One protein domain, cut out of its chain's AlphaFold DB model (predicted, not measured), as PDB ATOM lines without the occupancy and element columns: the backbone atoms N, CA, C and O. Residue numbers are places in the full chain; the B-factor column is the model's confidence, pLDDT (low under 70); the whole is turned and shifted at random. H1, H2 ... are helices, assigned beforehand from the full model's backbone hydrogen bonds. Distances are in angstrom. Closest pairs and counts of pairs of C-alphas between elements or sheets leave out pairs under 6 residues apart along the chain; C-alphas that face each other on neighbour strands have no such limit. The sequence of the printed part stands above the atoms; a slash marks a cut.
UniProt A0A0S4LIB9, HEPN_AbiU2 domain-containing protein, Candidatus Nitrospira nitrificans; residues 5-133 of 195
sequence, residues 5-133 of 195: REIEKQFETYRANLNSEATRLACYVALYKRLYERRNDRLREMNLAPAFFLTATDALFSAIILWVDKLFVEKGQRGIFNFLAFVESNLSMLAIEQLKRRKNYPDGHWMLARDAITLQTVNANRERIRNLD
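This is residues 5 to 133 of the 195 residues of the protein "HEPN_AbiU2 domain-containing protein" of Candidatus Nitrospira nitrificans (UniProt A0A0S4LIB9). Picture a long rod of helices: the long H1 runs along most of its length, and H3 followed nearly in line by H4 comes back the opposite way, crossing H1 at a shallow angle. The small H2 sits at the turn between H1 and H3, where residues 40 to 45 stick out; toward the other end H5 and H6 follow H4, and a long loop leads from H6 to H7, which folds back beside H4. The printed part has 129 residues with seven named helices, H1 to H7 in order along the chain, and no named strand; the class is all helix. It is only just loose, close to extended, with a radius of gyration of the C-alphas of 20.6 A and spans of 63 by 31 by 26 A.

Start with H1, residues 5 to 37, and look across from Tyr 32 to Leu 60 of H3, residues 50 to 72: these are the closest C-alphas of the two helices, 6.2 A apart, and the helices touch. They run opposite ways at a shallow tilt of 33 degrees, only just short of steep. Between them in the chain lies H2, residues 43 to 46, close to H3 but not clearly touching it, with C-alphas Met 46 and Phe 53 closest at 6.6 A. Next comes H4, residues 80 to 89; it and residues 71 to 72 of H3 only just touch, with 3 pairs of C-alphas within 8 A, and only at the corner by their link, Leu 71 to Ile 80 being closest at 5.8 A. H4 is close to H1 but not clearly touching, with C-alphas Tyr 14 and Phe 83 closest at 7.0 A. H5, residues 91 to 94, is near H1, while H6, residues 96 to 103, is apart from H1. H7, residues 119 to 130, touches H4, with C-alphas Leu 84 and Val 122 closest at 6.4 A; they run opposite ways at a shallow tilt of 14 degrees. In H1, H3, H4, H6 and H7 every O i to N i+4 pair is within hydrogen-bond range; H2 and H5 are too short for such a pair, and each has its 1 pair of O i to N i+3 within range.

Find C-alpha 5 at (-48.072, -12.497, -21.332); from there H1 runs 47.3 A to C-alpha 37 at (-23.414, 23.741, -39.082). H2 takes residues 43 to 46, and H3 runs 33.0 A from Pro 50 to Phe 72. H4 covers residues 80 to 89 over 14.2 A, H5 residues 91 to 94, and H6 residues 96 to 103. H7 runs 16.6 A from Leu 119 to C-alpha 130 at (-27.775, 10.884, -13.387).

Look at Leu 48 and Asp 107 for the two C-alphas farthest apart, 64.3 A. The link from H6 to H7, residues 104 to 118, is long. The printed part has no cut, its mean pLDDT is 91.9, and no printed residue is under 70.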
ATOM      1  N   ARG A   5     -47.868 -13.041 -19.980       87.06
ATOM      2  CA  ARG A   5     -48.072 -12.497 -21.332       87.06
ATOM      3  C   ARG A   5     -48.373 -11.002 -21.309       87.06
ATOM      4  O   ARG A   5     -48.029 -10.284 -22.242       87.06
ATOM      5  N   GLU A   6     -49.030 -10.534 -20.254       91.31
ATOM      6  CA  GLU A   6     -49.344  -9.121 -20.082       91.31
ATOM      7  C   GLU A   6     -48.084  -8.311 -19.770       91.31
ATOM      8  O   GLU A   6     -47.866  -7.283 -20.404       91.31
ATOM      9  N   ILE A   7     -47.215  -8.808 -18.883       90.81
ATOM     10  CA  ILE A   7     -45.921  -8.176 -18.575       90.81
ATOM     11  C   ILE A   7     -45.045  -8.102 -19.830       90.81
ATOM     12  O   ILE A   7     -44.456  -7.060 -20.099       90.81
ATOM     13  N   GLU A   8     -44.987  -9.169 -20.632       88.81
ATOM     14  CA  GLU A   8     -44.239  -9.161 -21.897       88.81
ATOM     15  C   GLU A   8     -44.792  -8.128 -22.877       88.81
ATOM     16  O   GLU A   8     -44.040  -7.331 -23.434       88.81
ATOM     17  N   LYS A   9     -46.118  -8.087 -23.050       92.62
ATOM     18  CA  LYS A   9     -46.757  -7.088 -23.907       92.62
ATOM     19  C   LYS A   9     -46.472  -5.668 -23.417       92.62
ATOM     20  O   LYS A   9     -46.199  -4.788 -24.234       92.62
ATOM     21  N   GLN A  10     -46.523  -5.437 -22.105       93.56
ATOM     22  CA  GLN A  10     -46.195  -4.146 -21.502       93.56
ATOM     23  C   GLN A  10     -44.728  -3.781 -21.737       93.56
ATOM     24  O   GLN A  10     -44.466  -2.666 -22.178       93.56
ATOM     25  N   PHE A  11     -43.793  -4.713 -21.532       91.94
ATOM     26  CA  PHE A  11     -42.369  -4.512 -21.800       91.94
ATOM     27  C   PHE A  11     -42.120  -4.130 -23.263       91.94
ATOM     28  O   PHE A  11     -41.476  -3.118 -23.534       91.94
ATOM     29  N   GLU A  12     -42.678  -4.895 -24.203       91.38
ATOM     30  CA  GLU A  12     -42.543  -4.641 -25.640       91.38
ATOM     31  C   GLU A  12     -43.133  -3.288 -26.039       91.38
ATOM     32  O   GLU A  12     -42.506  -2.518 -26.767       91.38
ATOM     33  N   THR A  13     -44.304  -2.954 -25.497       94.44
ATOM     34  CA  THR A  13     -44.940  -1.651 -25.714       94.44
ATOM     35  C   THR A  13     -44.066  -0.521 -25.173       94.44
ATOM     36  O   THR A  13     -43.863   0.486 -25.849       94.44
ATOM     37  N   TYR A  14     -43.512  -0.685 -23.969       93.88
ATOM     38  CA  TYR A  14     -42.637   0.306 -23.353       93.88
ATOM     39  C   TYR A  14     -41.377   0.522 -24.191       93.88
ATOM     40  O   TYR A  14     -41.024   1.659 -24.503       93.88
ATOM     41  N   ARG A  15     -40.740  -0.573 -24.615       91.19
ATOM     42  CA  ARG A  15     -39.550  -0.564 -25.465       91.19
ATOM     43  C   ARG A  15     -39.819   0.130 -26.797       91.19
ATOM     44  O   ARG A  15     -39.060   1.020 -27.177       91.19
ATOM     45  N   ALA A  16     -40.894  -0.243 -27.491       92.81
ATOM     46  CA  ALA A  16     -41.262   0.343 -28.778       92.81
ATOM     47  C   ALA A  16     -41.539   1.848 -28.654       92.81
ATOM     48  O   ALA A  16     -41.031   2.641 -29.450       92.81
ATOM     49  N   ASN A  17     -42.278   2.249 -27.616       93.06
ATOM     50  CA  ASN A  17     -42.568   3.652 -27.348       93.06
ATOM     51  C   ASN A  17     -41.289   4.434 -27.045       93.06
ATOM     52  O   ASN A  17     -41.030   5.434 -27.706       93.06
ATOM     53  N   LEU A  18     -40.450   3.967 -26.113       92.94
ATOM     54  CA  LEU A  18     -39.188   4.640 -25.799       92.94
ATOM     55  C   LEU A  18     -38.285   4.756 -27.022       92.94
ATOM     56  O   LEU A  18     -37.726   5.823 -27.238       92.94
ATOM     57  N   ASN A  19     -38.178   3.706 -27.840       91.06
ATOM     58  CA  ASN A  19     -37.384   3.740 -29.063       91.06
ATOM     59  C   ASN A  19     -37.909   4.774 -30.071       91.06
ATOM     60  O   ASN A  19     -37.126   5.504 -30.678       91.06
ATOM     61  N   SER A  20     -39.230   4.873 -30.231       91.88
ATOM     62  CA  SER A  20     -39.861   5.879 -31.092       91.88
ATOM     63  C   SER A  20     -39.561   7.303 -30.612       91.88
ATOM     64  O   SER A  20     -39.130   8.152 -31.393       91.88
ATOM     65  N   GLU A  21     -39.695   7.555 -29.308       91.44
ATOM     66  CA  GLU A  21     -39.440   8.872 -28.713       91.44
ATOM     67  C   GLU A  21     -37.947   9.245 -28.743       91.44
ATOM     68  O   GLU A  21     -37.580  10.372 -29.082       91.44
ATOM     69  N   ALA A  22     -37.073   8.278 -28.472       88.56
ATOM     70  CA  ALA A  22     -35.626   8.372 -28.629       88.56
ATOM     71  C   ALA A  22     -35.216   8.724 -30.067       88.56
ATOM     72  O   ALA A  22     -34.420   9.639 -30.290       88.56
ATOM     73  N   THR A  23     -35.793   8.023 -31.045       90.00
ATOM     74  CA  THR A  23     -35.550   8.260 -32.474       90.00
ATOM     75  C   THR A  23     -36.009   9.656 -32.871       90.00
ATOM     76  O   THR A  23     -35.282  10.385 -33.544       90.00
ATOM     77  N   ARG A  24     -37.190  10.073 -32.407       91.25
ATOM     78  CA  ARG A  24     -37.718  11.418 -32.643       91.25
ATOM     79  C   ARG A  24     -36.783  12.498 -32.098       91.25
ATOM     80  O   ARG A  24     -36.444  13.424 -32.835       91.25
ATOM     81  N   LEU A  25     -36.314  12.358 -30.855       90.38
ATOM     82  CA  LEU A  25     -35.329  13.272 -30.274       90.38
ATOM     83  C   LEU A  25     -34.035  13.298 -31.104       90.38
ATOM     84  O   LEU A  25     -33.530  14.377 -31.419       90.38
ATOM     85  N   ALA A  26     -33.518  12.134 -31.503       87.25
ATOM     86  CA  ALA A  26     -32.319  12.044 -32.332       87.25
ATOM     87  C   ALA A  26     -32.490  12.775 -33.676       87.25
ATOM     88  O   ALA A  26     -31.584  13.496 -34.096       87.25
ATOM     89  N   CYS A  27     -33.659  12.662 -34.315       89.94
ATOM     90  CA  CYS A  27     -33.988  13.388 -35.541       89.94
ATOM     91  C   CYS A  27     -34.004  14.908 -35.333       89.94
ATOM     92  O   CYS A  27     -33.413  15.629 -36.139       89.94
ATOM     93  N   TYR A  28     -34.620  15.407 -34.253       90.88
ATOM     94  CA  TYR A  28     -34.611  16.843 -33.950       90.88
ATOM     95  C   TYR A  28     -33.198  17.368 -33.724       90.88
ATOM     96  O   TYR A  28     -32.814  18.363 -34.335       90.88
ATOM     97  N   VAL A  29     -32.398  16.664 -32.917       87.75
ATOM     98  CA  VAL A  29     -30.997  17.027 -32.665       87.75
ATOM     99  C   VAL A  29     -30.193  17.015 -33.964       87.75
ATOM    100  O   VAL A  29     -29.431  17.946 -34.218       87.75
ATOM    101  N   ALA A  30     -30.369  15.999 -34.813       87.56
ATOM    102  CA  ALA A  30     -29.660  15.895 -36.084       87.56
ATOM    103  C   ALA A  30     -30.026  17.028 -37.054       87.56
ATOM    104  O   ALA A  30     -29.133  17.598 -37.683       87.56
ATOM    105  N   LEU A  31     -31.312  17.373 -37.168       93.00
ATOM    106  CA  LEU A  31     -31.768  18.461 -38.030       93.00
ATOM    107  C   LEU A  31     -31.298  19.823 -37.512       93.00
ATOM    108  O   LEU A  31     -30.699  20.583 -38.270       93.00
ATOM    109  N   TYR A  32     -31.503  20.098 -36.223       90.44
ATOM    110  CA  TYR A  32     -31.051  21.326 -35.565       90.44
ATOM    111  C   TYR A  32     -29.541  21.523 -35.748       90.44
ATOM    112  O   TYR A  32     -29.089  22.585 -36.174       90.44
ATOM    113  N   LYS A  33     -28.760  20.455 -35.547       86.75
ATOM    114  CA  LYS A  33     -27.317  20.449 -35.787       86.75
ATOM    115  C   LYS A  33     -26.966  20.773 -37.241       86.75
ATOM    116  O   LYS A  33     -26.104  21.610 -37.481       86.75
ATOM    117  N   ARG A  34     -27.613  20.121 -38.215       91.31
ATOM    118  CA  ARG A  34     -27.344  20.361 -39.644       91.31
ATOM    119  C   ARG A  34     -27.650  21.800 -40.049       91.31
ATOM    120  O   ARG A  34     -26.860  22.383 -40.782       91.31
ATOM    121  N   LEU A  35     -28.757  22.366 -39.565       91.69
ATOM    122  CA  LEU A  35     -29.108  23.769 -39.810       91.69
ATOM    123  C   LEU A  35     -28.059  24.716 -39.221       91.69
ATOM    124  O   LEU A  35     -27.656  25.665 -39.885       91.69
ATOM    125  N   TYR A  36     -27.577  24.429 -38.011       88.94
ATOM    126  CA  TYR A  36     -26.544  25.231 -37.364       88.94
ATOM    127  C   TYR A  36     -25.194  25.158 -38.098       88.94
ATOM    128  O   TYR A  36     -24.616  26.190 -38.424       88.94
ATOM    129  N   GLU A  37     -24.708  23.950 -38.409       88.88
ATOM    130  CA  GLU A  37     -23.414  23.741 -39.082       88.88
ATOM    131  C   GLU A  37     -23.396  24.294 -40.512       88.88
ATOM    132  O   GLU A  37     -22.359  24.776 -40.962       88.88
ATOM    133  N   ARG A  38     -24.531  24.239 -41.225       92.81
ATOM    134  CA  ARG A  38     -24.636  24.712 -42.615       92.81
ATOM    135  C   ARG A  38     -25.055  26.175 -42.750       92.81
ATOM    136  O   ARG A  38     -25.247  26.670 -43.859       92.81
ATOM    137  N   ARG A  39     -25.219  26.887 -41.633       91.19
ATOM    138  CA  ARG A  39     -25.679  28.280 -41.653       91.19
ATOM    139  C   ARG A  39     -24.720  29.190 -42.414       91.19
ATOM    140  O   ARG A  39     -25.167  30.042 -43.173       91.19
ATOM    141  N   ASN A  40     -23.415  29.013 -42.213       88.56
ATOM    142  CA  ASN A  40     -22.405  29.911 -42.777       88.56
ATOM    143  C   ASN A  40     -22.231  29.724 -44.287       88.56
ATOM    144  O   ASN A  40     -22.094  30.707 -45.008       88.56
ATOM    145  N   ASP A  41     -22.267  28.486 -44.784       95.81
ATOM    146  CA  ASP A  41     -22.083  28.199 -46.210       95.81
ATOM    147  C   ASP A  41     -23.388  28.262 -47.021       95.81
ATOM    148  O   ASP A  41     -23.332  28.284 -48.247       95.81
ATOM    149  N   ARG A  42     -24.552  28.317 -46.357       95.25
ATOM    150  CA  ARG A  42     -25.880  28.489 -46.981       95.25
ATOM    151  C   ARG A  42     -26.584  29.778 -46.570       95.25
ATOM    152  O   ARG A  42     -27.807  29.885 -46.665       95.25
ATOM    153  N   LEU A  43     -25.822  30.767 -46.099       95.31
ATOM    154  CA  LEU A  43     -26.377  32.008 -45.562       95.31
ATOM    155  C   LEU A  43     -27.235  32.745 -46.596       95.31
ATOM    156  O   LEU A  43     -28.301  33.256 -46.263       95.31
ATOM    157  N   ARG A  44     -26.793  32.770 -47.861       97.19
ATOM    158  CA  ARG A  44     -27.520  33.428 -48.954       97.19
ATOM    159  C   ARG A  44     -28.890  32.790 -49.170       97.19
ATOM    160  O   ARG A  44     -29.875  33.510 -49.295       97.19
ATOM    161  N   GLU A  45     -28.954  31.465 -49.201       96.81
ATOM    162  CA  GLU A  45     -30.190  30.711 -49.388       96.81
ATOM    163  C   GLU A  45     -31.112  30.836 -48.171       96.81
ATOM    164  O   GLU A  45     -32.313  31.046 -48.329       96.81
ATOM    165  N   MET A  46     -30.565  30.780 -46.953       95.31
ATOM    166  CA  MET A  46     -31.349  30.963 -45.726       95.31
ATOM    167  C   MET A  46     -31.939  32.377 -45.614       95.31
ATOM    168  O   MET A  46     -33.058  32.546 -45.127       95.31
ATOM    169  N   ASN A  47     -31.232  33.386 -46.127       96.31
ATOM    170  CA  ASN A  47     -31.698  34.773 -46.164       96.31
ATOM    171  C   ASN A  47     -32.823  35.029 -47.181       96.31
ATOM    172  O   ASN A  47     -33.391  36.117 -47.167       96.31
ATOM    173  N   LEU A  48     -33.195  34.052 -48.020       97.94
ATOM    174  CA  LEU A  48     -34.410  34.151 -48.843       97.94
ATOM    175  C   LEU A  48     -35.687  34.062 -47.993       97.94
ATOM    176  O   LEU A  48     -36.713  34.621 -48.367       97.94
ATOM    177  N   ALA A  49     -35.627  33.368 -46.852       97.38
ATOM    178  CA  ALA A  49     -36.757  33.186 -45.942       97.38
ATOM    179  C   ALA A  49     -36.291  33.190 -44.470       97.38
ATOM    180  O   ALA A  49     -36.439  32.190 -43.762       97.38
ATOM    181  N   PRO A  50     -35.733  34.309 -43.975       95.50
ATOM    182  CA  PRO A  50     -35.077  34.351 -42.669       95.50
ATOM    183  C   PRO A  50     -36.044  34.031 -41.522       95.50
ATOM    184  O   PRO A  50     -35.691  33.275 -40.621       95.50
ATOM    185  N   ALA A  51     -37.282  34.532 -41.587       96.88
ATOM    186  CA  ALA A  51     -38.308  34.254 -40.583       96.88
ATOM    187  C   ALA A  51     -38.594  32.749 -40.453       96.88
ATOM    188  O   ALA A  51     -38.650  32.231 -39.343       96.88
ATOM    189  N   PHE A  52     -38.685  32.028 -41.577       97.00
ATOM    190  CA  PHE A  52     -38.901  30.581 -41.570       97.00
ATOM    191  C   PHE A  52     -37.759  29.845 -40.863       97.00
ATOM    192  O   PHE A  52     -38.008  29.055 -39.954       97.00
ATOM    193  N   PHE A  53     -36.507  30.116 -41.246       95.12
ATOM    194  CA  PHE A  53     -35.360  29.413 -40.669       95.12
ATOM    195  C   PHE A  53     -35.140  29.754 -39.195       95.12
ATOM    196  O   PHE A  53     -34.797  28.855 -38.427       95.12
ATOM    197  N   LEU A  54     -35.360  31.007 -38.787       93.00
ATOM    198  CA  LEU A  54     -35.289  31.406 -37.380       93.00
ATOM    199  C   LEU A  54     -36.358  30.683 -36.557       93.00
ATOM    200  O   LEU A  54     -36.019  29.958 -35.624       93.00
ATOM    201  N   THR A  55     -37.629  30.773 -36.959       95.81
ATOM    202  CA  THR A  55     -38.729  30.110 -36.246       95.81
ATOM    203  C   THR A  55     -38.553  28.593 -36.201       95.81
ATOM    204  O   THR A  55     -38.760  27.988 -35.151       95.81
ATOM    205  N   ALA A  56     -38.134  27.961 -37.300       96.25
ATOM    206  CA  ALA A  56     -37.889  26.521 -37.333       96.25
ATOM    207  C   ALA A  56     -36.743  26.109 -36.395       96.25
ATOM    208  O   ALA A  56     -36.845  25.098 -35.700       96.25
ATOM    209  N   THR A  57     -35.666  26.895 -36.350       93.19
ATOM    210  CA  THR A  57     -34.508  26.647 -35.479       93.19
ATOM    211  C   THR A  57     -34.892  26.780 -34.004       93.19
ATOM    212  O   THR A  57     -34.574  25.890 -33.213       93.19
ATOM    213  N   ASP A  58     -35.637  27.827 -33.644       91.38
ATOM    214  CA  ASP A  58     -36.110  28.062 -32.275       91.38
ATOM    215  C   ASP A  58     -37.116  26.993 -31.825       91.38
ATOM    216  O   ASP A  58     -37.037  26.472 -30.705       91.38
ATOM    217  N   ALA A  59     -38.036  26.605 -32.712       95.50
ATOM    218  CA  ALA A  59     -38.992  25.534 -32.455       95.50
ATOM    219  C   ALA A  59     -38.291  24.182 -32.264       95.50
ATOM    220  O   ALA A  59     -38.630  23.439 -31.341       95.50
ATOM    221  N   LEU A  60     -37.286  23.869 -33.089       93.81
ATOM    222  CA  LEU A  60     -36.479  22.654 -32.945       93.81
ATOM    223  C   LEU A  60     -35.725  22.633 -31.618       93.81
ATOM    224  O   LEU A  60     -35.744  21.614 -30.929       93.81
ATOM    225  N   PHE A  61     -35.092  23.741 -31.239       90.56
ATOM    226  CA  PHE A  61     -34.379  23.839 -29.969       90.56
ATOM    227  C   PHE A  61     -35.315  23.629 -28.772       90.56
ATOM    228  O   PHE A  61     -35.034  22.809 -27.896       90.56
ATOM    229  N   SER A  62     -36.474  24.290 -28.790       92.12
ATOM    230  CA  SER A  62     -37.519  24.128 -27.773       92.12
ATOM    231  C   SER A  62     -37.999  22.677 -27.688       92.12
ATOM    232  O   SER A  62     -38.095  22.107 -26.601       92.12
ATOM    233  N   ALA A  63     -38.242  22.038 -28.837       94.75
ATOM    234  CA  ALA A  63     -38.626  20.633 -28.892       94.75
ATOM    235  C   ALA A  63     -37.543  19.734 -28.280       94.75
ATOM    236  O   ALA A  63     -37.869  18.864 -27.477       94.75
ATOM    237  N   ILE A  64     -36.263  19.948 -28.599       92.19
ATOM    238  CA  ILE A  64     -35.153  19.173 -28.024       92.19
ATOM    239  C   ILE A  64     -35.158  19.276 -26.496       92.19
ATOM    240  O   ILE A  64     -35.080  18.241 -25.836       92.19
ATOM    241  N   ILE A  65     -35.294  20.482 -25.933       90.31
ATOM    242  CA  ILE A  65     -35.323  20.681 -24.474       90.31
ATOM    243  C   ILE A  65     -36.468  19.888 -23.837       90.31
ATOM    244  O   ILE A  65     -36.240  19.112 -22.908       90.31
ATOM    245  N   LEU A  66     -37.684  20.029 -24.372       91.62
ATOM    246  CA  LEU A  66     -38.868  19.340 -23.851       91.62
ATOM    247  C   LEU A  66     -38.754  17.814 -23.970       91.62
ATOM    248  O   LEU A  66     -39.154  17.086 -23.062       91.62
ATOM    249  N   TRP A  67     -38.203  17.311 -25.077       92.12
ATOM    250  CA  TRP A  67     -38.052  15.874 -25.311       92.12
ATOM    251  C   TRP A  67     -36.960  15.239 -24.456       92.12
ATOM    252  O   TRP A  67     -37.158  14.125 -23.967       92.12
ATOM    253  N   VAL A  68     -35.836  15.930 -24.246       91.44
ATOM    254  CA  VAL A  68     -34.802  15.480 -23.306       91.44
ATOM    255  C   VAL A  68     -35.394  15.393 -21.908       91.44
ATOM    256  O   VAL A  68     -35.298  14.349 -21.268       91.44
ATOM    257  N   ASP A  69     -36.075  16.439 -21.454       89.94
ATOM    258  CA  ASP A  69     -36.686  16.417 -20.135       89.94
ATOM    259  C   ASP A  69     -37.708  15.277 -19.978       89.94
ATOM    260  O   ASP A  69     -37.599  14.464 -19.062       89.94
ATOM    261  N   LYS A  70     -38.639  15.132 -20.929       91.00
ATOM    262  CA  LYS A  70     -39.653  14.067 -20.914       91.00
ATOM    263  C   LYS A  70     -39.043  12.662 -20.829       91.00
ATOM    264  O   LYS A  70     -39.614  11.792 -20.168       91.00
ATOM    265  N   LEU A  71     -37.924  12.415 -21.514       92.50
ATOM    266  CA  LEU A  71     -37.267  11.103 -21.534       92.50
ATOM    267  C   LEU A  71     -36.441  10.825 -20.274       92.50
ATOM    268  O   LEU A  71     -36.373   9.671 -19.847       92.50
ATOM    269  N   PHE A  72     -35.819  11.851 -19.692       92.94
ATOM    270  CA  PHE A  72     -34.804  11.691 -18.649       92.94
ATOM    271  C   PHE A  72     -35.233  12.172 -17.256       92.94
ATOM    272  O   PHE A  72     -34.491  11.964 -16.300       92.94
ATOM    273  N   VAL A  73     -36.420  12.757 -17.086       91.56
ATOM    274  CA  VAL A  73     -36.920  13.151 -15.761       91.56
ATOM    275  C   VAL A  73     -37.242  11.924 -14.895       91.56
ATOM    276  O   VAL A  73     -37.997  11.036 -15.295       91.56
ATOM    277  N   GLU A  74     -36.694  11.875 -13.676       91.06
ATOM    278  CA  GLU A  74     -36.836  10.709 -12.782       91.06
ATOM    279  C   GLU A  74     -38.286  10.426 -12.387       91.06
ATOM    280  O   GLU A  74     -38.711   9.275 -12.326       91.06
ATOM    281  N   LYS A  75     -39.064  11.486 -12.154       88.44
ATOM    282  CA  LYS A  75     -40.481  11.399 -11.769       88.44
ATOM    283  C   LYS A  75     -41.420  11.256 -12.976       88.44
ATOM    284  O   LYS A  75     -42.637  11.356 -12.831       88.44
ATOM    285  N   GLY A  76     -40.875  11.065 -14.178       86.75
ATOM    286  CA  GLY A  76     -41.646  10.978 -15.412       86.75
ATOM    287  C   GLY A  76     -42.378   9.649 -15.548       86.75
ATOM    288  O   GLY A  76     -41.787   8.585 -15.413       86.75
ATOM    289  N   GLN A  77     -43.658   9.691 -15.918       87.31
ATOM    290  CA  GLN A  77     -44.466   8.478 -16.104       87.31
ATOM    291  C   GLN A  77     -44.103   7.668 -17.358       87.31
ATOM    292  O   GLN A  77     -44.507   6.516 -17.479       87.31
ATOM    293  N   ARG A  78     -43.400   8.255 -18.331       84.75
ATOM    294  CA  ARG A  78     -43.128   7.627 -19.642       84.75
ATOM    295  C   ARG A  78     -41.668   7.769 -20.082       84.75
ATOM    296  O   ARG A  78     -41.378   7.730 -21.274       84.75
ATOM    297  N   GLY A  79     -40.775   7.991 -19.119       92.50
ATOM    298  CA  GLY A  79     -39.342   8.169 -19.342       92.50
ATOM    299  C   GLY A  79     -38.532   6.903 -19.069       92.50
ATOM    300  O   GLY A  79     -39.053   5.867 -18.650       92.50
ATOM    301  N   ILE A  80     -37.221   7.010 -19.264       94.12
ATOM    302  CA  ILE A  80     -36.271   5.909 -19.073       94.12
ATOM    303  C   ILE A  80     -36.261   5.438 -17.614       94.12
ATOM    304  O   ILE A  80     -36.209   4.238 -17.361       94.12
ATOM    305  N   PHE A  81     -36.384   6.342 -16.640       94.56
ATOM    306  CA  PHE A  81     -36.418   5.961 -15.223       94.56
ATOM    307  C   PHE A  81     -37.621   5.086 -14.866       94.56
ATOM    308  O   PHE A  81     -37.453   4.096 -14.151       94.56
ATOM    309  N   ASN A  82     -38.804   5.388 -15.407       95.31
ATOM    310  CA  ASN A  82     -39.977   4.548 -15.187       95.31
ATOM    311  C   ASN A  82     -39.844   3.189 -15.898       95.31
ATOM    312  O   ASN A  82     -40.243   2.169 -15.342       95.31
ATOM    313  N   PHE A  83     -39.193   3.128 -17.063       95.38
ATOM    314  CA  PHE A  83     -38.840   1.843 -17.674       95.38
ATOM    315  C   PHE A  83     -37.876   1.024 -16.812       95.38
ATOM    316  O   PHE A  83     -38.088  -0.167 -16.616       95.38
ATOM    317  N   LEU A  84     -36.845   1.653 -16.243       95.44
ATOM    318  CA  LEU A  84     -35.909   0.974 -15.344       95.44
ATOM    319  C   LEU A  84     -36.610   0.479 -14.068       95.44
ATOM    320  O   LEU A  84     -36.325  -0.623 -13.611       95.44
ATOM    321  N   ALA A  85     -37.554   1.248 -13.516       96.44
ATOM    322  CA  ALA A  85     -38.394   0.819 -12.393       96.44
ATOM    323  C   ALA A  85     -39.317  -0.360 -12.757       96.44
ATOM    324  O   ALA A  85     -39.486  -1.287 -11.959       96.44
ATOM    325  N   PHE A  86     -39.863  -0.363 -13.977       95.44
ATOM    326  CA  PHE A  86     -40.612  -1.498 -14.511       95.44
ATOM    327  C   PHE A  86     -39.727  -2.747 -14.629       95.44
ATOM    328  O   PHE A  86     -40.130  -3.821 -14.187       95.44
ATOM    329  N   VAL A  87     -38.517  -2.617 -15.180       95.19
ATOM    330  CA  VAL A  87     -37.557  -3.726 -15.310       95.19
ATOM    331  C   VAL A  87     -37.168  -4.277 -13.940       95.19
ATOM    332  O   VAL A  87     -37.209  -5.489 -13.749       95.19
ATOM    333  N   GLU A  88     -36.857  -3.407 -12.979       95.81
ATOM    334  CA  GLU A  88     -36.533  -3.791 -11.600       95.81
ATOM    335  C   GLU A  88     -37.655  -4.606 -10.948       95.81
ATOM    336  O   GLU A  88     -37.414  -5.695 -10.429       95.81
ATOM    337  N   SER A  89     -38.893  -4.117 -11.040       96.31
ATOM    338  CA  SER A  89     -40.067  -4.790 -10.469       96.31
ATOM    339  C   SER A  89     -40.342  -6.165 -11.093       96.31
ATOM    340  O   SER A  89     -41.058  -6.974 -10.508       96.31
ATOM    341  N   ASN A  90     -39.788  -6.441 -12.279       95.31
ATOM    342  CA  ASN A  90     -40.059  -7.644 -13.067       95.31
ATOM    343  C   ASN A  90     -38.797  -8.474 -13.380       95.31
ATOM    344  O   ASN A  90     -38.824  -9.302 -14.293       95.31
ATOM    345  N   LEU A  91     -37.696  -8.305 -12.633       93.31
ATOM    346  CA  LEU A  91     -36.415  -8.985 -12.899       93.31
ATOM    347  C   LEU A  91     -36.538 -10.510 -13.008       93.31
ATOM    348  O   LEU A  91     -35.980 -11.111 -13.924       93.31
ATOM    349  N   SER A  92     -37.305 -11.138 -12.113       92.44
ATOM    350  CA  SER A  92     -37.504 -12.593 -12.120       92.44
ATOM    351  C   SER A  92     -38.145 -13.087 -13.420       92.44
ATOM    352  O   SER A  92     -37.767 -14.141 -13.923       92.44
ATOM    353  N   MET A  93     -39.059 -12.308 -14.008       88.69
ATOM    354  CA  MET A  93     -39.702 -12.617 -15.289       88.69
ATOM    355  C   MET A  93     -38.768 -12.396 -16.481       88.69
ATOM    356  O   MET A  93     -38.902 -13.065 -17.506       88.69
ATOM    357  N   LEU A  94     -37.820 -11.469 -16.362       87.81
ATOM    358  CA  LEU A  94     -36.848 -11.142 -17.406       87.81
ATOM    359  C   LEU A  94     -35.593 -12.034 -17.366       87.81
ATOM    360  O   LEU A  94     -34.721 -11.895 -18.221       87.81
ATOM    361  N   ALA A  95     -35.512 -12.969 -16.414       91.12
ATOM    362  CA  ALA A  95     -34.419 -13.927 -16.312       91.12
ATOM    363  C   ALA A  95     -34.309 -14.827 -17.559       91.12
ATOM    364  O   ALA A  95     -35.315 -15.224 -18.157       91.12
ATOM    365  N   ILE A  96     -33.076 -15.206 -17.908       90.88
ATOM    366  CA  ILE A  96     -32.758 -16.031 -19.086       90.88
ATOM    367  C   ILE A  96     -33.487 -17.380 -19.032       90.88
ATOM    368  O   ILE A  96     -34.058 -17.804 -20.032       90.88
ATOM    369  N   GLU A  97     -33.577 -18.001 -17.855       91.25
ATOM    370  CA  GLU A  97     -34.318 -19.255 -17.665       91.25
ATOM    371  C   GLU A  97     -35.803 -19.121 -18.003       91.25
ATOM    372  O   GLU A  97     -36.401 -19.993 -18.638       91.25
ATOM    373  N   GLN A  98     -36.412 -17.996 -17.624       89.94
ATOM    374  CA  GLN A  98     -37.809 -17.751 -17.953       89.94
ATOM    375  C   GLN A  98     -37.978 -17.503 -19.453       89.94
ATOM    376  O   GLN A  98     -38.950 -17.976 -20.037       89.94
ATOM    377  N   LEU A  99     -37.027 -16.833 -20.107       87.69
ATOM    378  CA  LEU A  99     -37.025 -16.698 -21.562       87.69
ATOM    379  C   LEU A  99     -36.904 -18.062 -22.261       87.69
ATOM    380  O   LEU A  99     -37.714 -18.358 -23.142       87.69
ATOM    381  N   LYS A 100     -35.939 -18.896 -21.845       92.00
ATOM    382  CA  LYS A 100     -35.734 -20.259 -22.355       92.00
ATOM    383  C   LYS A 100     -37.025 -21.064 -22.258       92.00
ATOM    384  O   LYS A 100     -37.484 -21.605 -23.260       92.00
ATOM    385  N   ARG A 101     -37.661 -21.058 -21.082       90.69
ATOM    386  CA  ARG A 101     -38.927 -21.756 -20.828       90.69
ATOM    387  C   ARG A 101     -40.074 -21.244 -21.703       90.69
ATOM    388  O   ARG A 101     -40.825 -22.047 -22.242       90.69
ATOM    389  N   ARG A 102     -40.237 -19.924 -21.840       88.31
ATOM    390  CA  ARG A 102     -41.366 -19.325 -22.579       88.31
ATOM    391  C   ARG A 102     -41.268 -19.509 -24.088       88.31
ATOM    392  O   ARG A 102     -42.296 -19.642 -24.746       88.31
ATOM    393  N   LYS A 103     -40.052 -19.479 -24.633       88.88
ATOM    394  CA  LYS A 103     -39.794 -19.617 -26.074       88.88
ATOM    395  C   LYS A 103     -39.398 -21.031 -26.488       88.88
ATOM    396  O   LYS A 103     -39.258 -21.280 -27.679       88.88
ATOM    397  N   ASN A 104     -39.258 -21.940 -25.523       92.81
ATOM    398  CA  ASN A 104     -38.804 -23.312 -25.729       92.81
ATOM    399  C   ASN A 104     -37.473 -23.375 -26.503       92.81
ATOM    400  O   ASN A 104     -37.317 -24.163 -27.434       92.81
ATOM    401  N   TYR A 105     -36.533 -22.491 -26.154       92.94
ATOM    402  CA  TYR A 105     -35.223 -22.472 -26.800       92.94
ATOM    403  C   TYR A 105     -34.384 -23.681 -26.352       92.94
ATOM    404  O   TYR A 105     -34.354 -23.978 -25.153       92.94
ATOM    405  N   PRO A 106     -33.675 -24.356 -27.276       94.06
ATOM    406  CA  PRO A 106     -32.737 -25.411 -26.915       94.06
ATOM    407  C   PRO A 106     -31.527 -24.844 -26.161       94.06
ATOM    408  O   PRO A 106     -31.227 -23.646 -26.228       94.06
ATOM    409  N   ASP A 107     -30.808 -25.715 -25.453       92.38
ATOM    410  CA  ASP A 107     -29.538 -25.349 -24.826       92.38
ATOM    411  C   ASP A 107     -28.520 -24.860 -25.861       92.38
ATOM    412  O   ASP A 107     -28.438 -25.379 -26.973       92.38
ATOM    413  N   GLY A 108     -27.774 -23.811 -25.507       89.81
ATOM    414  CA  GLY A 108     -26.813 -23.169 -26.409       89.81
ATOM    415  C   GLY A 108     -27.433 -22.296 -27.507       89.81
ATOM    416  O   GLY A 108     -26.697 -21.769 -28.339       89.81
ATOM    417  N   HIS A 109     -28.759 -22.098 -27.527       91.25
ATOM    418  CA  HIS A 109     -29.384 -21.173 -28.473       91.25
ATOM    419  C   HIS A 109     -28.804 -19.759 -28.303       91.25
ATOM    420  O   HIS A 109     -28.764 -19.235 -27.192       91.25
ATOM    421  N   TRP A 110     -28.403 -19.112 -29.401       89.88
ATOM    422  CA  TRP A 110     -27.702 -17.819 -29.388       89.88
ATOM    423  C   TRP A 110     -28.448 -16.720 -28.613       89.88
ATOM    424  O   TRP A 110     -27.836 -15.952 -27.881       89.88
ATOM    425  N   MET A 111     -29.786 -16.697 -28.664       84.31
ATOM    426  CA  MET A 111     -30.584 -15.770 -27.846       84.31
ATOM    427  C   MET A 111     -30.426 -15.961 -26.330       84.31
ATOM    428  O   MET A 111     -30.817 -15.068 -25.585       84.31
ATOM    429  N   LEU A 112     -29.912 -17.089 -25.846       88.06
ATOM    430  CA  LEU A 112     -29.627 -17.318 -24.426       88.06
ATOM    431  C   LEU A 112     -28.213 -16.858 -24.039       88.06
ATOM    432  O   LEU A 112     -27.962 -16.635 -22.859       88.06
ATOM    433  N   ALA A 113     -27.319 -16.656 -25.014       88.50
ATOM    434  CA  ALA A 113     -25.957 -16.163 -24.818       88.50
ATOM    435  C   ALA A 113     -25.941 -14.632 -24.638       88.50
ATOM    436  O   ALA A 113     -25.382 -13.892 -25.443       88.50
ATOM    437  N   ARG A 114     -26.614 -14.151 -23.588       86.00
ATOM    438  CA  ARG A 114     -26.681 -12.734 -23.214       86.00
ATOM    439  C   ARG A 114     -26.391 -12.563 -21.729       86.00
ATOM    440  O   ARG A 114     -26.664 -13.470 -20.944       86.00
ATOM    441  N   ASP A 115     -25.937 -11.379 -21.340       87.44
ATOM    442  CA  ASP A 115     -25.784 -11.050 -19.927       87.44
ATOM    443  C   ASP A 115     -27.146 -11.010 -19.228       87.44
ATOM    444  O   ASP A 115     -28.137 -10.477 -19.746       87.44
ATOM    445  N   ALA A 116     -27.201 -11.587 -18.029       88.50
ATOM    446  CA  ALA A 116     -28.395 -11.534 -17.204       88.50
ATOM    447  C   ALA A 116     -28.654 -10.093 -16.744       88.50
ATOM    448  O   ALA A 116     -27.756  -9.395 -16.271       88.50
ATOM    449  N   ILE A 117     -29.913  -9.661 -16.828       90.38
ATOM    450  CA  ILE A 117     -30.329  -8.374 -16.272       90.38
ATOM    451  C   ILE A 117     -30.371  -8.521 -14.751       90.38
ATOM    452  O   ILE A 117     -31.191  -9.266 -14.214       90.38
ATOM    453  N   THR A 118     -29.491  -7.810 -14.052       94.25
ATOM    454  CA  THR A 118     -29.422  -7.809 -12.584       94.25
ATOM    455  C   THR A 118     -29.806  -6.447 -12.018       94.25
ATOM    456  O   THR A 118     -29.693  -5.421 -12.693       94.25
ATOM    457  N   LEU A 119     -30.190  -6.399 -10.741       95.94
ATOM    458  CA  LEU A 119     -30.431  -5.131 -10.047       95.94
ATOM    459  C   LEU A 119     -29.211  -4.194 -10.117       95.94
ATOM    460  O   LEU A 119     -29.362  -2.986 -10.293       95.94
ATOM    461  N   GLN A 120     -28.000  -4.753 -10.056       95.94
ATOM    462  CA  GLN A 120     -26.760  -3.996 -10.205       95.94
ATOM    463  C   GLN A 120     -26.678  -3.317 -11.578       95.94
ATOM    464  O   GLN A 120     -26.375  -2.128 -11.638       95.94
ATOM    465  N   THR A 121     -27.007  -4.027 -12.665       94.00
ATOM    466  CA  THR A 121     -27.026  -3.428 -14.014       94.00
ATOM    467  C   THR A 121     -28.071  -2.314 -14.138       94.00
ATOM    468  O   THR A 121     -27.788  -1.266 -14.717       94.00
ATOM    469  N   VAL A 122     -29.254  -2.481 -13.532       94.38
ATOM    470  CA  VAL A 122     -30.305  -1.449 -13.522       94.38
ATOM    471  C   VAL A 122     -29.835  -0.199 -12.770       94.38
ATOM    472  O   VAL A 122     -29.974   0.914 -13.279       94.38
ATOM    473  N   ASN A 123     -29.234  -0.367 -11.592       96.06
ATOM    474  CA  ASN A 123     -28.721   0.747 -10.794       96.06
ATOM    475  C   ASN A 123     -27.535   1.447 -11.464       96.06
ATOM    476  O   ASN A 123     -27.498   2.676 -11.487       96.06
ATOM    477  N   ALA A 124     -26.625   0.695 -12.084       94.31
ATOM    478  CA  ALA A 124     -25.538   1.263 -12.874       94.31
ATOM    479  C   ALA A 124     -26.070   2.122 -14.036       94.31
ATOM    480  O   ALA A 124     -25.563   3.217 -14.277       94.31
ATOM    481  N   ASN A 125     -27.136   1.682 -14.713       91.31
ATOM    482  CA  ASN A 125     -27.777   2.465 -15.771       91.31
ATOM    483  C   ASN A 125     -28.430   3.750 -15.245       91.31
ATOM    484  O   ASN A 125     -28.275   4.801 -15.868       91.31
ATOM    485  N   ARG A 126     -29.115   3.707 -14.093       94.25
ATOM    486  CA  ARG A 126     -29.653   4.923 -13.449       94.25
ATOM    487  C   ARG A 126     -28.550   5.917 -13.127       94.25
ATOM    488  O   ARG A 126     -28.676   7.095 -13.444       94.25
ATOM    489  N   GLU A 127     -27.466   5.431 -12.537       95.06
ATOM    490  CA  GLU A 127     -26.346   6.268 -12.125       95.06
ATOM    491  C   GLU A 127     -25.633   6.881 -13.330       95.06
ATOM    492  O   GLU A 127     -25.331   8.072 -13.356       95.06
ATOM    493  N   ARG A 128     -25.464   6.107 -14.404       90.56
ATOM    494  CA  ARG A 128     -24.945   6.618 -15.671       90.56
ATOM    495  C   ARG A 128     -25.795   7.753 -16.238       90.56
ATOM    496  O   ARG A 128     -25.235   8.700 -16.778       90.56
ATOM    497  N   ILE A 129     -27.121   7.660 -16.132       90.06
ATOM    498  CA  ILE A 129     -28.029   8.718 -16.589       90.06
ATOM    499  C   ILE A 129     -27.918   9.953 -15.687       90.06
ATOM    500  O   ILE A 129     -27.801  11.062 -16.202       90.06
ATOM    501  N   ARG A 130     -27.909   9.782 -14.360       90.56
ATOM    502  CA  ARG A 130     -27.775  10.884 -13.387       90.56
ATOM    503  C   ARG A 130     -26.482  11.674 -13.554       90.56
ATOM    504  O   ARG A 130     -26.484  12.891 -13.395       90.56
ATOM    505  N   ASN A 131     -25.409  10.989 -13.936       89.12
ATOM    506  CA  ASN A 131     -24.099  11.587 -14.182       89.12
ATOM    507  C   ASN A 131     -23.969  12.269 -15.556       89.12
ATOM    508  O   ASN A 131     -22.884  12.707 -15.936       89.12
ATOM    509  N   LEU A 132     -25.054  12.387 -16.329       85.56
ATOM    510  CA  LEU A 132     -25.066  13.213 -17.532       85.56
ATOM    511  C   LEU A 132     -25.213  14.691 -17.146       85.56
ATOM    512  O   LEU A 132     -26.326  15.200 -17.016       85.56
ATOM    513  N   ASP A 133     -24.087  15.400 -17.039       83.88
ATOM    514  CA  ASP A 133     -24.043  16.821 -16.645       83.88
ATOM    515  C   ASP A 133     -24.991  17.718 -17.454       83.88
ATOM    516  O   ASP A 133     -25.604  18.639 -16.917       83.88
TER     517      ASP A 133